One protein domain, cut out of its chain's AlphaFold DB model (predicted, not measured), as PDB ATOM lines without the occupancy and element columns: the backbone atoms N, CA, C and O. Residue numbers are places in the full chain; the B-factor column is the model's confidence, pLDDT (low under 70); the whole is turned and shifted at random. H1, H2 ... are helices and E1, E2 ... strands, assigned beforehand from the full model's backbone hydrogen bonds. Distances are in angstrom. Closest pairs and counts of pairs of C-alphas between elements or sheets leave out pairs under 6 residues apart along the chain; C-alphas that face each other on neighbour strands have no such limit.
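What this domain is: This is residues 231 to 327 of the 328 residues of an uncharacterized protein of Flammeovirga aprica JL-4 (UniProt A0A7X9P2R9). With little regular structure, the domain is a small two-stranded hairpin, E1 and E2, in the middle, with H2 packed on one side, H3 on the other, and long loops round them. The printed part has 97 residues, 38 of them in named elements, in the order H1, H2, E1, E2, H3: mixed class, antiparallel sheet. It is compact and rounded, radius of gyration of the C-alphas 13.0 A, spans 33 by 31 by 24 A.

How they stand to each other: E1, residues 290 to 294, and E2, residues 311 to 315, are antiparallel at 140 degrees; N 291 and O 314 are 2.8 A apart, within hydrogen-bond range. The closest C-alphas of E1 and H2, residues 250 to 263, are Val 292 and Lys 253, 5.7 A; those of E1 and H3, residues 316 to 325, are Glu 291 and Lys 316, 6.0 A. H2 and H3 are apart; in both, every O i to N i+4 pair is within hydrogen-bond range. H1, residues 231 to 234, too short for such a pair, is close to H2 but not clearly touching: C-alphas 232 and 255, the closest, are 7.6 A apart.

Where its parts are: H2 measures 20.0 A, H3 14.3 A, E1 13.5 A, E2 13.1 A and H1 5.5 A, first to last C-alpha. C-alpha 290 is at (46.937, -43.530, -26.515), C-alpha 325 at (55.320, -32.603, -12.937).

The domain as a whole: The farthest C-alphas, Asn 265 and Asn 301, are 35.6 A apart. The printed part has no cut; E2 to H3 is a tight link, the others long. Residues 234 to 241 have pLDDT under 70.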
ATOM      1  N   ASP A 231      46.939 -28.051 -38.932       83.88
ATOM      2  CA  ASP A 231      45.961 -28.120 -40.031       83.88
ATOM      3  C   ASP A 231      44.535 -28.483 -39.580       83.88
ATOM      4  O   ASP A 231      43.544 -28.145 -40.239       83.88
ATOM      5  N   LEU A 232      44.390 -29.159 -38.434       83.50
ATOM      6  CA  LEU A 232      43.078 -29.454 -37.855       83.50
ATOM      7  C   LEU A 232      42.388 -28.187 -37.333       83.50
ATOM      8  O   LEU A 232      41.158 -28.170 -37.217       83.50
ATOM      9  N   ASP A 233      43.139 -27.123 -37.033       72.19
ATOM     10  CA  ASP A 233      42.565 -25.857 -36.589       72.19
ATOM     11  C   ASP A 233      41.786 -25.156 -37.713       72.19
ATOM     12  O   ASP A 233      40.769 -24.528 -37.405       72.19
ATOM     13  N   LEU A 234      42.193 -25.339 -38.976       65.94
ATOM     14  CA  LEU A 234      41.618 -24.693 -40.167       65.94
ATOM     15  C   LEU A 234      40.293 -25.321 -40.631       65.94
ATOM     16  O   LEU A 234      39.445 -24.638 -41.198       65.94
ATOM     17  N   ASN A 235      40.089 -26.616 -40.367       60.62
ATOM     18  CA  ASN A 235      38.973 -27.400 -40.921       60.62
ATOM     19  C   ASN A 235      37.883 -27.770 -39.899       60.62
ATOM     20  O   ASN A 235      36.955 -28.529 -40.192       60.62
ATOM     21  N   ASP A 236      37.976 -27.269 -38.672       64.50
ATOM     22  CA  ASP A 236      37.055 -27.628 -37.599       64.50
ATOM     23  C   ASP A 236      35.942 -26.588 -37.434       64.50
ATOM     24  O   ASP A 236      36.128 -25.501 -36.888       64.50
ATOM     25  N   LYS A 237      34.727 -26.976 -37.823       58.41
ATOM     26  CA  LYS A 237      33.517 -26.146 -37.704       58.41
ATOM     27  C   LYS A 237      33.142 -25.789 -36.247       58.41
ATOM     28  O   LYS A 237      32.228 -24.997 -36.032       58.41
ATOM     29  N   LYS A 238      33.836 -26.345 -35.239       61.28
ATOM     30  CA  LYS A 238      33.659 -26.083 -33.792       61.28
ATOM     31  C   LYS A 238      34.727 -25.147 -33.188       61.28
ATOM     32  O   LYS A 238      34.950 -25.174 -31.978       61.28
ATOM     33  N   ALA A 239      35.368 -24.294 -33.994       57.81
ATOM     34  CA  ALA A 239      36.415 -23.362 -33.542       57.81
ATOM     35  C   ALA A 239      36.012 -22.466 -32.344       57.81
ATOM     36  O   ALA A 239      36.860 -22.119 -31.528       57.81
ATOM     37  N   HIS A 240      34.718 -22.165 -32.178       57.72
ATOM     38  CA  HIS A 240      34.172 -21.348 -31.084       57.72
ATOM     39  C   HIS A 240      34.258 -21.984 -29.678       57.72
ATOM     40  O   HIS A 240      34.034 -21.300 -28.685       57.72
ATOM     41  N   ILE A 241      34.573 -23.282 -29.563       60.38
ATOM     42  CA  ILE A 241      34.711 -24.001 -28.275       60.38
ATOM     43  C   ILE A 241      36.180 -23.977 -27.785       60.38
ATOM     44  O   ILE A 241      36.538 -24.590 -26.773       60.38
ATOM     45  N   ARG A 242      37.064 -23.272 -28.504       73.50
ATOM     46  CA  ARG A 242      38.487 -23.166 -28.172       73.50
ATOM     47  C   ARG A 242      38.760 -22.006 -27.224       73.50
ATOM     48  O   ARG A 242      38.142 -20.954 -27.324       73.50
ATOM     49  N   GLY A 243      39.678 -22.204 -26.285       75.44
ATOM     50  CA  GLY A 243      40.043 -21.166 -25.332       75.44
ATOM     51  C   GLY A 243      41.147 -21.577 -24.369       75.44
ATOM     52  O   GLY A 243      41.490 -22.754 -24.227       75.44
ATOM     53  N   ILE A 244      41.688 -20.570 -23.691       81.75
ATOM     54  CA  ILE A 244      42.710 -20.724 -22.656       81.75
ATOM     55  C   ILE A 244      42.164 -21.610 -21.526       81.75
ATOM     56  O   ILE A 244      41.024 -21.452 -21.083       81.75
ATOM     57  N   GLY A 245      42.955 -22.600 -21.104       81.88
ATOM     58  CA  GLY A 245      42.635 -23.493 -19.988       81.88
ATOM     59  C   GLY A 245      41.539 -24.535 -20.261       81.88
ATOM     60  O   GLY A 245      41.174 -25.308 -19.365       81.88
ATOM     61  N   LYS A 246      40.993 -24.596 -21.482       86.00
ATOM     62  CA  LYS A 246      39.970 -25.584 -21.865       86.00
ATOM     63  C   LYS A 246      40.590 -26.967 -22.087       86.00
ATOM     64  O   LYS A 246      41.781 -27.103 -22.319       86.00
ATOM     65  N   LYS A 247      39.774 -28.023 -21.978       88.31
ATOM     66  CA  LYS A 247      40.192 -29.406 -22.273       88.31
ATOM     67  C   LYS A 247      39.883 -29.745 -23.734       88.31
ATOM     68  O   LYS A 247      38.877 -29.273 -24.261       88.31
ATOM     69  N   PHE A 248      40.666 -30.643 -24.331       88.75
ATOM     70  CA  PHE A 248      40.274 -31.305 -25.576       88.75
ATOM     71  C   PHE A 248      39.000 -32.139 -25.380       88.75
ATOM     72  O   PHE A 248      38.907 -32.932 -24.434       88.75
ATOM     73  N   THR A 249      38.030 -31.966 -26.276       88.19
ATOM     74  CA  THR A 249      36.834 -32.817 -26.371       88.19
ATOM     75  C   THR A 249      37.187 -34.180 -26.966       88.19
ATOM     76  O   THR A 249      38.235 -34.334 -27.590       88.19
ATOM     77  N   GLU A 250      36.319 -35.180 -26.804       86.81
ATOM     78  CA  GLU A 250      36.587 -36.521 -27.343       86.81
ATOM     79  C   GLU A 250      36.736 -36.515 -28.876       86.81
ATOM     80  O   GLU A 250      37.661 -37.125 -29.406       86.81
ATOM     81  N   ASP A 251      35.921 -35.720 -29.580       87.00
ATOM     82  CA  ASP A 251      36.053 -35.491 -31.027       87.00
ATOM     83  C   ASP A 251      37.442 -34.949 -31.398       87.00
ATOM     84  O   ASP A 251      38.065 -35.425 -32.348       87.00
ATOM     85  N   GLN A 252      37.950 -33.960 -30.652       87.88
ATOM     86  CA  GLN A 252      39.276 -33.383 -30.901       87.88
ATOM     87  C   GLN A 252      40.375 -34.427 -30.688       87.88
ATOM     88  O   GLN A 252      41.263 -34.569 -31.528       87.88
ATOM     89  N   LYS A 253      40.289 -35.215 -29.612       91.19
ATOM     90  CA  LYS A 253      41.254 -36.289 -29.344       91.19
ATOM     91  C   LYS A 253      41.257 -37.340 -30.453       91.19
ATOM     92  O   LYS A 253      42.324 -37.802 -30.847       91.19
ATOM     93  N   ASN A 254      40.088 -37.692 -30.984       90.62
ATOM     94  CA  ASN A 254      39.974 -38.645 -32.087       90.62
ATOM     95  C   ASN A 254      40.622 -38.116 -33.376       90.62
ATOM     96  O   ASN A 254      41.315 -38.872 -34.055       90.62
ATOM     97  N   LYS A 255      40.476 -36.819 -33.679       91.81
ATOM     98  CA  LYS A 255      41.152 -36.182 -34.825       91.81
ATOM     99  C   LYS A 255      42.677 -36.193 -34.678       91.81
ATOM    100  O   LYS A 255      43.362 -36.588 -35.615       91.81
ATOM    101  N   VAL A 256      43.196 -35.835 -33.500       92.62
ATOM    102  CA  VAL A 256      44.642 -35.876 -33.200       92.62
ATOM    103  C   VAL A 256      45.189 -37.290 -33.395       92.62
ATOM    104  O   VAL A 256      46.145 -37.489 -34.139       92.62
ATOM    105  N   LYS A 257      44.525 -38.300 -32.817       92.69
ATOM    106  CA  LYS A 257      44.896 -39.713 -32.992       92.69
ATOM    107  C   LYS A 257      44.882 -40.142 -34.462       92.69
ATOM    108  O   LYS A 257      45.778 -40.860 -34.888       92.69
ATOM    109  N   ALA A 258      43.899 -39.703 -35.247       91.00
ATOM    110  CA  ALA A 258      43.825 -40.031 -36.670       91.00
ATOM    111  C   ALA A 258      44.994 -39.434 -37.472       91.00
ATOM    112  O   ALA A 258      45.585 -40.137 -38.294       91.00
ATOM    113  N   VAL A 259      45.362 -38.173 -37.213       92.69
ATOM    114  CA  VAL A 259      46.520 -37.525 -37.851       92.69
ATOM    115  C   VAL A 259      47.821 -38.203 -37.439       92.69
ATOM    116  O   VAL A 259      48.606 -38.570 -38.309       92.69
ATOM    117  N   ASN A 260      48.009 -38.465 -36.146       91.12
ATOM    118  CA  ASN A 260      49.179 -39.173 -35.629       91.12
ATOM    119  C   ASN A 260      49.333 -40.556 -36.286       91.12
ATOM    120  O   ASN A 260      50.405 -40.899 -36.784       91.12
ATOM    121  N   LYS A 261      48.230 -41.308 -36.384       87.19
ATOM    122  CA  LYS A 261      48.191 -42.611 -37.049       87.19
ATOM    123  C   LYS A 261      48.563 -42.508 -38.528       87.19
ATOM    124  O   LYS A 261      49.347 -43.312 -39.019       87.19
ATOM    125  N   LYS A 262      48.021 -41.520 -39.249       87.81
ATOM    126  CA  LYS A 262      48.318 -41.289 -40.673       87.81
ATOM    127  C   LYS A 262      49.783 -40.899 -40.896       87.81
ATOM    128  O   LYS A 262      50.410 -41.426 -41.811       87.81
ATOM    129  N   HIS A 263      50.321 -40.009 -40.061       85.62
ATOM    130  CA  HIS A 263      51.725 -39.588 -40.092       85.62
ATOM    131  C   HIS A 263      52.655 -40.795 -39.961       85.62
ATOM    132  O   HIS A 263      53.549 -41.007 -40.782       85.62
ATOM    133  N   ASN A 264      52.348 -41.664 -39.003       76.56
ATOM    134  CA  ASN A 264      53.154 -42.820 -38.636       76.56
ATOM    135  C   ASN A 264      52.690 -44.120 -39.316       76.56
ATOM    136  O   ASN A 264      52.626 -45.167 -38.676       76.56
ATOM    137  N   ASN A 265      52.363 -44.063 -40.613       75.06
ATOM    138  CA  ASN A 265      52.093 -45.237 -41.463       75.06
ATOM    139  C   ASN A 265      51.041 -46.217 -40.905       75.06
ATOM    140  O   ASN A 265      51.146 -47.427 -41.082       75.06
ATOM    141  N   GLY A 266      50.014 -45.711 -40.226       74.06
ATOM    142  CA  GLY A 266      48.952 -46.535 -39.656       74.06
ATOM    143  C   GLY A 266      49.132 -46.883 -38.178       74.06
ATOM    144  O   GLY A 266      48.269 -47.573 -37.635       74.06
ATOM    145  N   TYR A 267      50.162 -46.378 -37.498       75.88
ATOM    146  CA  TYR A 267      50.437 -46.671 -36.086       75.88
ATOM    147  C   TYR A 267      50.275 -45.438 -35.201       75.88
ATOM    148  O   TYR A 267      50.693 -44.350 -35.573       75.88
ATOM    149  N   LEU A 268      49.694 -45.591 -34.009       80.62
ATOM    150  CA  LEU A 268      49.707 -44.511 -33.022       80.62
ATOM    151  C   LEU A 268      51.075 -44.467 -32.344       80.62
ATOM    152  O   LEU A 268      51.590 -45.507 -31.930       80.62
ATOM    153  N   ARG A 269      51.645 -43.271 -32.232       83.75
ATOM    154  CA  ARG A 269      52.955 -43.019 -31.638       83.75
ATOM    155  C   ARG A 269      52.893 -41.901 -30.615       83.75
ATOM    156  O   ARG A 269      52.152 -40.935 -30.794       83.75
ATOM    157  N   ASP A 270      53.700 -42.025 -29.574       87.56
ATOM    158  CA  ASP A 270      54.002 -40.923 -28.679       87.56
ATOM    159  C   ASP A 270      54.793 -39.856 -29.446       87.56
ATOM    160  O   ASP A 270      55.776 -40.159 -30.121       87.56
ATOM    161  N   ASP A 271      54.340 -38.608 -29.384       90.06
ATOM    162  CA  ASP A 271      54.935 -37.507 -30.144       90.06
ATOM    163  C   ASP A 271      56.301 -37.053 -29.623       90.06
ATOM    164  O   ASP A 271      56.980 -36.296 -30.315       90.06
ATOM    165  N   GLU A 272      56.697 -37.463 -28.419       86.75
ATOM    166  CA  GLU A 272      57.976 -37.074 -27.819       86.75
ATOM    167  C   GLU A 272      58.975 -38.227 -27.828       86.75
ATOM    168  O   GLU A 272      60.124 -38.037 -28.218       86.75
ATOM    169  N   THR A 273      58.543 -39.425 -27.430       79.31
ATOM    170  CA  THR A 273      59.435 -40.593 -27.340       79.31
ATOM    171  C   THR A 273      59.431 -41.449 -28.601       79.31
ATOM    172  O   THR A 273      60.330 -42.260 -28.800       79.31
ATOM    173  N   GLY A 274      58.412 -41.307 -29.452       74.44
ATOM    174  CA  GLY A 274      58.199 -42.189 -30.591       74.44
ATOM    175  C   GLY A 274      57.684 -43.576 -30.216       74.44
ATOM    176  O   GLY A 274      57.536 -44.411 -31.105       74.44
ATOM    177  N   ASP A 275      57.373 -43.850 -28.947       75.19
ATOM    178  CA  ASP A 275      56.864 -45.153 -28.508       75.19
ATOM    179  C   ASP A 275      55.536 -45.502 -29.186       75.19
ATOM    180  O   ASP A 275      54.726 -44.629 -29.488       75.19
ATOM    181  N   PHE A 276      55.284 -46.787 -29.434       71.50
ATOM    182  CA  PHE A 276      53.979 -47.222 -29.933       71.50
ATOM    183  C   PHE A 276      52.900 -47.078 -28.867       71.50
ATOM    184  O   PHE A 276      53.120 -47.393 -27.699       71.50
ATOM    185  N   LEU A 277      51.713 -46.660 -29.300       75.00
ATOM    186  CA  LEU A 277      50.548 -46.512 -28.441       75.00
ATOM    187  C   LEU A 277      49.419 -47.448 -28.883       75.00
ATOM    188  O   LEU A 277      49.166 -47.624 -30.077       75.00
ATOM    189  N   VAL A 278      48.682 -47.991 -27.917       74.69
ATOM    190  CA  VAL A 278      47.466 -48.777 -28.180       74.69
ATOM    191  C   VAL A 278      46.234 -47.872 -28.268       74.69
ATOM    192  O   VAL A 278      46.174 -46.839 -27.595       74.69
ATOM    193  N   PRO A 279      45.201 -48.232 -29.050       76.69
ATOM    194  CA  PRO A 279      43.939 -47.501 -29.057       76.69
ATOM    195  C   PRO A 279      43.338 -47.334 -27.653       76.69
ATOM    196  O   PRO A 279      43.413 -48.214 -26.799       76.69
ATOM    197  N   GLY A 280      42.705 -46.184 -27.419       74.31
ATOM    198  CA  GLY A 280      42.089 -45.879 -26.132       74.31
ATOM    199  C   GLY A 280      40.849 -46.729 -25.858       74.31
ATOM    200  O   GLY A 280      39.878 -46.629 -26.601       74.31
ATOM    201  N   VAL A 281      40.842 -47.488 -24.758       74.50
ATOM    202  CA  VAL A 281      39.644 -48.168 -24.238       74.50
ATOM    203  C   VAL A 281      39.136 -47.422 -23.004       74.50
ATOM    204  O   VAL A 281      39.919 -46.969 -22.162       74.50
ATOM    205  N   ARG A 282      37.814 -47.263 -22.876       72.12
ATOM    206  CA  ARG A 282      37.201 -46.596 -21.718       72.12
ATOM    207  C   ARG A 282      37.565 -47.353 -20.434       72.12
ATOM    208  O   ARG A 282      37.219 -48.516 -20.288       72.12
ATOM    209  N   GLY A 283      38.265 -46.687 -19.514       71.19
ATOM    210  CA  GLY A 283      38.723 -47.293 -18.257       71.19
ATOM    211  C   GLY A 283      39.949 -48.210 -18.378       71.19
ATOM    212  O   GLY A 283      40.330 -48.819 -17.381       71.19
ATOM    213  N   GLY A 284      40.582 -48.298 -19.553       70.12
ATOM    214  CA  GLY A 284      41.797 -49.092 -19.746       70.12
ATOM    215  C   GLY A 284      42.923 -48.655 -18.805       70.12
ATOM    216  O   GLY A 284      43.046 -47.475 -18.473       70.12
ATOM    217  N   LYS A 285      43.722 -49.612 -18.328       74.81
ATOM    218  CA  LYS A 285      44.886 -49.369 -17.452       74.81
ATOM    219  C   LYS A 285      46.219 -49.570 -18.174       74.81
ATOM    220  O   LYS A 285      47.258 -49.537 -17.527       74.81
ATOM    221  N   ASP A 286      46.179 -49.772 -19.488       71.62
ATOM    222  CA  ASP A 286      47.375 -50.016 -20.281       71.62
ATOM    223  C   ASP A 286      48.295 -48.778 -20.238       71.62
ATOM    224  O   ASP A 286      47.840 -47.670 -20.556       71.62
ATOM    225  N   PRO A 287      49.563 -48.922 -19.812       72.44
ATOM    226  CA  PRO A 287      50.502 -47.807 -19.732       72.44
ATOM    227  C   PRO A 287      50.789 -47.150 -21.092       72.44
ATOM    228  O   PRO A 287      51.115 -45.962 -21.121       72.44
ATOM    229  N   PHE A 288      50.621 -47.875 -22.198       75.81
ATOM    230  CA  PHE A 288      50.800 -47.400 -23.572       75.81
ATOM    231  C   PHE A 288      49.483 -46.974 -24.225       75.81
ATOM    232  O   PHE A 288      49.431 -46.717 -25.427       75.81
ATOM    233  N   GLN A 289      48.396 -46.872 -23.457       81.00
ATOM    234  CA  GLN A 289      47.131 -46.376 -23.979       81.00
ATOM    235  C   GLN A 289      47.293 -44.970 -24.560       81.00
ATOM    236  O   GLN A 289      47.749 -44.059 -23.870       81.00
ATOM    237  N   ALA A 290      46.878 -44.801 -25.817       86.88
ATOM    238  CA  ALA A 290      46.937 -43.530 -26.515       86.88
ATOM    239  C   ALA A 290      45.998 -42.518 -25.860       86.88
ATOM    240  O   ALA A 290      44.761 -42.623 -25.924       86.88
ATOM    241  N   GLU A 291      46.599 -41.492 -25.286       92.50
ATOM    242  CA  GLU A 291      45.946 -40.311 -24.761       92.50
ATOM    243  C   GLU A 291      46.345 -39.090 -25.593       92.50
ATOM    244  O   GLU A 291      47.210 -39.139 -26.467       92.50
ATOM    245  N   VAL A 292      45.617 -38.001 -25.383       93.19
ATOM    246  CA  VAL A 292      45.908 -36.713 -26.006       93.19
ATOM    247  C   VAL A 292      45.867 -35.686 -24.898       93.19
ATOM    248  O   VAL A 292      44.851 -35.573 -24.197       93.19
ATOM    249  N   ASP A 293      46.961 -34.956 -24.751       92.88
ATOM    250  CA  ASP A 293      47.064 -33.852 -23.808       92.88
ATOM    251  C   ASP A 293      47.729 -32.640 -24.464       92.88
ATOM    252  O   ASP A 293      48.000 -32.621 -25.666       92.88
ATOM    253  N   HIS A 294      47.907 -31.589 -23.679       92.12
ATOM    254  CA  HIS A 294      48.442 -30.317 -24.122       92.12
ATOM    255  C   HIS A 294      49.972 -30.330 -24.063       92.12
ATOM    256  O   HIS A 294      50.542 -30.985 -23.193       92.12
ATOM    257  N   ILE A 295      50.645 -29.590 -24.944       90.56
ATOM    258  CA  ILE A 295      52.092 -29.329 -24.843       90.56
ATOM    259  C   ILE A 295      52.338 -28.331 -23.720       90.56
ATOM    260  O   ILE A 295      53.070 -28.602 -22.769       90.56
ATOM    261  N   VAL A 296      51.677 -27.181 -23.836       89.06
ATOM    262  CA  VAL A 296      51.586 -26.156 -22.810       89.06
ATOM    263  C   VAL A 296      50.399 -26.520 -21.920       89.06
ATOM    264  O   VAL A 296      49.267 -26.591 -22.411       89.06
ATOM    265  N   PRO A 297      50.607 -26.760 -20.621       87.38
ATOM    266  CA  PRO A 297      49.567 -27.256 -19.734       87.38
ATOM    267  C   PRO A 297      48.404 -26.276 -19.594       87.38
ATOM    268  O   PRO A 297      48.585 -25.084 -19.353       87.38
ATOM    269  N   LYS A 298      47.179 -26.800 -19.587       84.38
ATOM    270  CA  LYS A 298      45.956 -26.009 -19.341       84.38
ATOM    271  C   LYS A 298      45.886 -25.324 -17.962       84.38
ATOM    272  O   LYS A 298      45.030 -24.476 -17.752       84.38
ATOM    273  N   ARG A 299      46.700 -25.754 -16.990       81.25
ATOM    274  CA  ARG A 299      46.734 -25.224 -15.609       81.25
ATOM    275  C   ARG A 299      48.075 -24.554 -15.258       81.25
ATOM    276  O   ARG A 299      48.302 -24.284 -14.087       81.25
ATOM    277  N   GLY A 300      48.944 -24.313 -16.246       75.00
ATOM    278  CA  GLY A 300      50.242 -23.653 -16.051       75.00
ATOM    279  C   GLY A 300      50.171 -22.126 -16.144       75.00
ATOM    280  O   GLY A 300      49.106 -21.566 -16.390       75.00
ATOM    281  N   ASN A 301      51.310 -21.450 -15.973       77.50
ATOM    282  CA  ASN A 301      51.475 -20.031 -16.294       77.50
ATOM    283  C   ASN A 301      52.666 -19.867 -17.260       77.50
ATOM    284  O   ASN A 301      53.799 -20.064 -16.823       77.50
ATOM    285  N   PRO A 302      52.445 -19.543 -18.548       79.75
ATOM    286  CA  PRO A 302      51.157 -19.254 -19.187       79.75
ATOM    287  C   PRO A 302      50.260 -20.496 -19.349       79.75
ATOM    288  O   PRO A 302      50.734 -21.628 -19.447       79.75
ATOM    289  N   GLN A 303      48.942 -20.279 -19.379       85.25
ATOM    290  CA  GLN A 303      47.954 -21.345 -19.571       85.25
ATOM    291  C   GLN A 303      47.864 -21.742 -21.048       85.25
ATOM    292  O   GLN A 303      47.632 -20.901 -21.916       85.25
ATOM    293  N   GLY A 304      47.975 -23.037 -21.329       85.81
ATOM    294  CA  GLY A 304      47.782 -23.568 -22.674       85.81
ATOM    295  C   GLY A 304      46.322 -23.553 -23.127       85.81
ATOM    296  O   GLY A 304      45.387 -23.597 -22.321       85.81
ATOM    297  N   THR A 305      46.124 -23.523 -24.441       88.31
ATOM    298  CA  THR A 305      44.811 -23.573 -25.097       88.31
ATOM    299  C   THR A 305      44.518 -24.977 -25.624       88.31
ATOM    300  O   THR A 305      45.438 -25.743 -25.889       88.31
ATOM    301  N   ASN A 306      43.254 -25.320 -25.856       86.12
ATOM    302  CA  ASN A 306      42.862 -26.551 -26.563       86.12
ATOM    303  C   ASN A 306      42.896 -26.404 -28.103       86.12
ATOM    304  O   ASN A 306      42.097 -27.041 -28.799       86.12
ATOM    305  N   HIS A 307      43.776 -25.544 -28.629       88.88
ATOM    306  CA  HIS A 307      44.102 -25.515 -30.056       88.88
ATOM    307  C   HIS A 307      44.875 -26.772 -30.448       88.88
ATOM    308  O   HIS A 307      45.631 -27.316 -29.639       88.88
ATOM    309  N   PHE A 308      44.683 -27.245 -31.680       89.31
ATOM    310  CA  PHE A 308      45.360 -28.455 -32.141       89.31
ATOM    311  C   PHE A 308      46.874 -28.263 -32.243       89.31
ATOM    312  O   PHE A 308      47.610 -29.189 -31.917       89.31
ATOM    313  N   SER A 309      47.350 -27.055 -32.545       89.38
ATOM    314  CA  SER A 309      48.777 -26.701 -32.442       89.38
ATOM    315  C   SER A 309      49.390 -26.940 -31.050       89.38
ATOM    316  O   SER A 309      50.593 -27.155 -30.935       89.38
ATOM    317  N   ASN A 310      48.572 -26.949 -29.991       91.50
ATOM    318  CA  ASN A 310      48.988 -27.256 -28.624       91.50
ATOM    319  C   ASN A 310      48.702 -28.717 -28.223       91.50
ATOM    320  O   ASN A 310      48.812 -29.058 -27.047       91.50
ATOM    321  N   ALA A 311      48.299 -29.590 -29.147       92.94
ATOM    322  CA  ALA A 311      48.020 -30.994 -28.860       92.94
ATOM    323  C   ALA A 311      49.279 -31.863 -28.981       92.94
ATOM    324  O   ALA A 311      50.146 -31.619 -29.819       92.94
ATOM    325  N   GLN A 312      49.356 -32.914 -28.169       94.06
ATOM    326  CA  GLN A 312      50.293 -34.025 -28.328       94.06
ATOM    327  C   GLN A 312      49.582 -35.365 -28.109       94.06
ATOM    328  O   GLN A 312      48.757 -35.498 -27.201       94.06
ATOM    329  N   GLY A 313      49.911 -36.356 -28.933       94.19
ATOM    330  CA  GLY A 313      49.656 -37.769 -28.692       94.19
ATOM    331  C   GLY A 313      50.662 -38.304 -27.679       94.19
ATOM    332  O   GLY A 313      51.870 -38.189 -27.873       94.19
ATOM    333  N   ILE A 314      50.162 -38.855 -26.579       92.56
ATOM    334  CA  ILE A 314      50.975 -39.239 -25.423       92.56
ATOM    335  C   ILE A 314      50.498 -40.573 -24.847       92.56
ATOM    336  O   ILE A 314      49.295 -40.834 -24.781       92.56
ATOM    337  N   GLY A 315      51.428 -41.425 -24.417       88.31
ATOM    338  CA  GLY A 315      51.099 -42.659 -23.698       88.31
ATOM    339  C   GLY A 315      50.633 -42.398 -22.264       88.31
ATOM    340  O   GLY A 315      51.163 -41.531 -21.572       88.31
ATOM    341  N   LYS A 316      49.661 -43.173 -21.778       87.12
ATOM    342  CA  LYS A 316      49.045 -43.008 -20.450       87.12
ATOM    343  C   LYS A 316      50.033 -42.924 -19.280       87.12
ATOM    344  O   LYS A 316      49.854 -42.084 -18.397       87.12
ATOM    345  N   LYS A 317      51.077 -43.760 -19.257       86.75
ATOM    346  CA  LYS A 317      52.122 -43.714 -18.217       86.75
ATOM    347  C   LYS A 317      52.833 -42.359 -18.221       86.75
ATOM    348  O   LYS A 317      52.874 -41.685 -17.190       86.75
ATOM    349  N   ARG A 318      53.316 -41.937 -19.394       88.38
ATOM    350  CA  ARG A 318      53.994 -40.649 -19.583       88.38
ATOM    351  C   ARG A 318      53.062 -39.484 -19.280       88.38
ATOM    352  O   ARG A 318      53.488 -38.516 -18.662       88.38
ATOM    353  N   ASN A 319      51.782 -39.595 -19.630       90.25
ATOM    354  CA  ASN A 319      50.800 -38.571 -19.302       90.25
ATOM    355  C   ASN A 319      50.613 -38.427 -17.784       90.25
ATOM    356  O   ASN A 319      50.558 -37.317 -17.262       90.25
ATOM    357  N   GLY A 320      50.589 -39.539 -17.045       88.25
ATOM    358  CA  GLY A 320      50.580 -39.518 -15.581       88.25
ATOM    359  C   GLY A 320      51.795 -38.791 -14.993       88.25
ATOM    360  O   GLY A 320      51.644 -37.937 -14.117       88.25
ATOM    361  N   GLU A 321      52.994 -39.082 -15.501       87.25
ATOM    362  CA  GLU A 321      54.239 -38.411 -15.102       87.25
ATOM    363  C   GLU A 321      54.233 -36.919 -15.465       87.25
ATOM    364  O   GLU A 321      54.573 -36.076 -14.631       87.25
ATOM    365  N   TYR A 322      53.788 -36.586 -16.677       84.44
ATOM    366  CA  TYR A 322      53.632 -35.222 -17.174       84.44
ATOM    367  C   TYR A 322      52.687 -34.420 -16.272       84.44
ATOM    368  O   TYR A 322      53.075 -33.373 -15.757       84.44
ATOM    369  N   ILE A 323      51.495 -34.940 -15.970       85.44
ATOM    370  CA  ILE A 323      50.520 -34.296 -15.074       85.44
ATOM    371  C   ILE A 323      51.097 -34.090 -13.668       85.44
ATOM    372  O   ILE A 323      50.840 -33.057 -13.050       85.44
ATOM    373  N   ASN A 324      51.857 -35.054 -13.146       84.56
ATOM    374  CA  ASN A 324      52.459 -34.943 -11.819       84.56
ATOM    375  C   ASN A 324      53.554 -33.872 -11.763       84.56
ATOM    376  O   ASN A 324      53.637 -33.165 -10.760       84.56
ATOM    377  N   LYS A 325      54.346 -33.703 -12.831       82.00
ATOM    378  CA  LYS A 325      55.320 -32.603 -12.937       82.00
ATOM    379  C   LYS A 325      54.646 -31.231 -12.907       82.00
ATOM    380  O   LYS A 325      55.191 -30.326 -12.305       82.00
ATOM    381  N   GLN A 326      53.450 -31.100 -13.482       73.81
ATOM    382  CA  GLN A 326      52.697 -29.836 -13.510       73.81
ATOM    383  C   GLN A 326      52.008 -29.468 -12.186       73.81
ATOM    384  O   GLN A 326      51.439 -28.387 -12.070       73.81
ATOM    385  N   LYS A 327      51.965 -30.389 -11.216       70.31
ATOM    386  CA  LYS A 327      51.385 -30.146  -9.882       70.31
ATOM    387  C   LYS A 327      52.425 -29.726  -8.841       70.31
ATOM    388  O   LYS A 327      52.017 -29.328  -7.753       70.31
TER     389      LYS A 327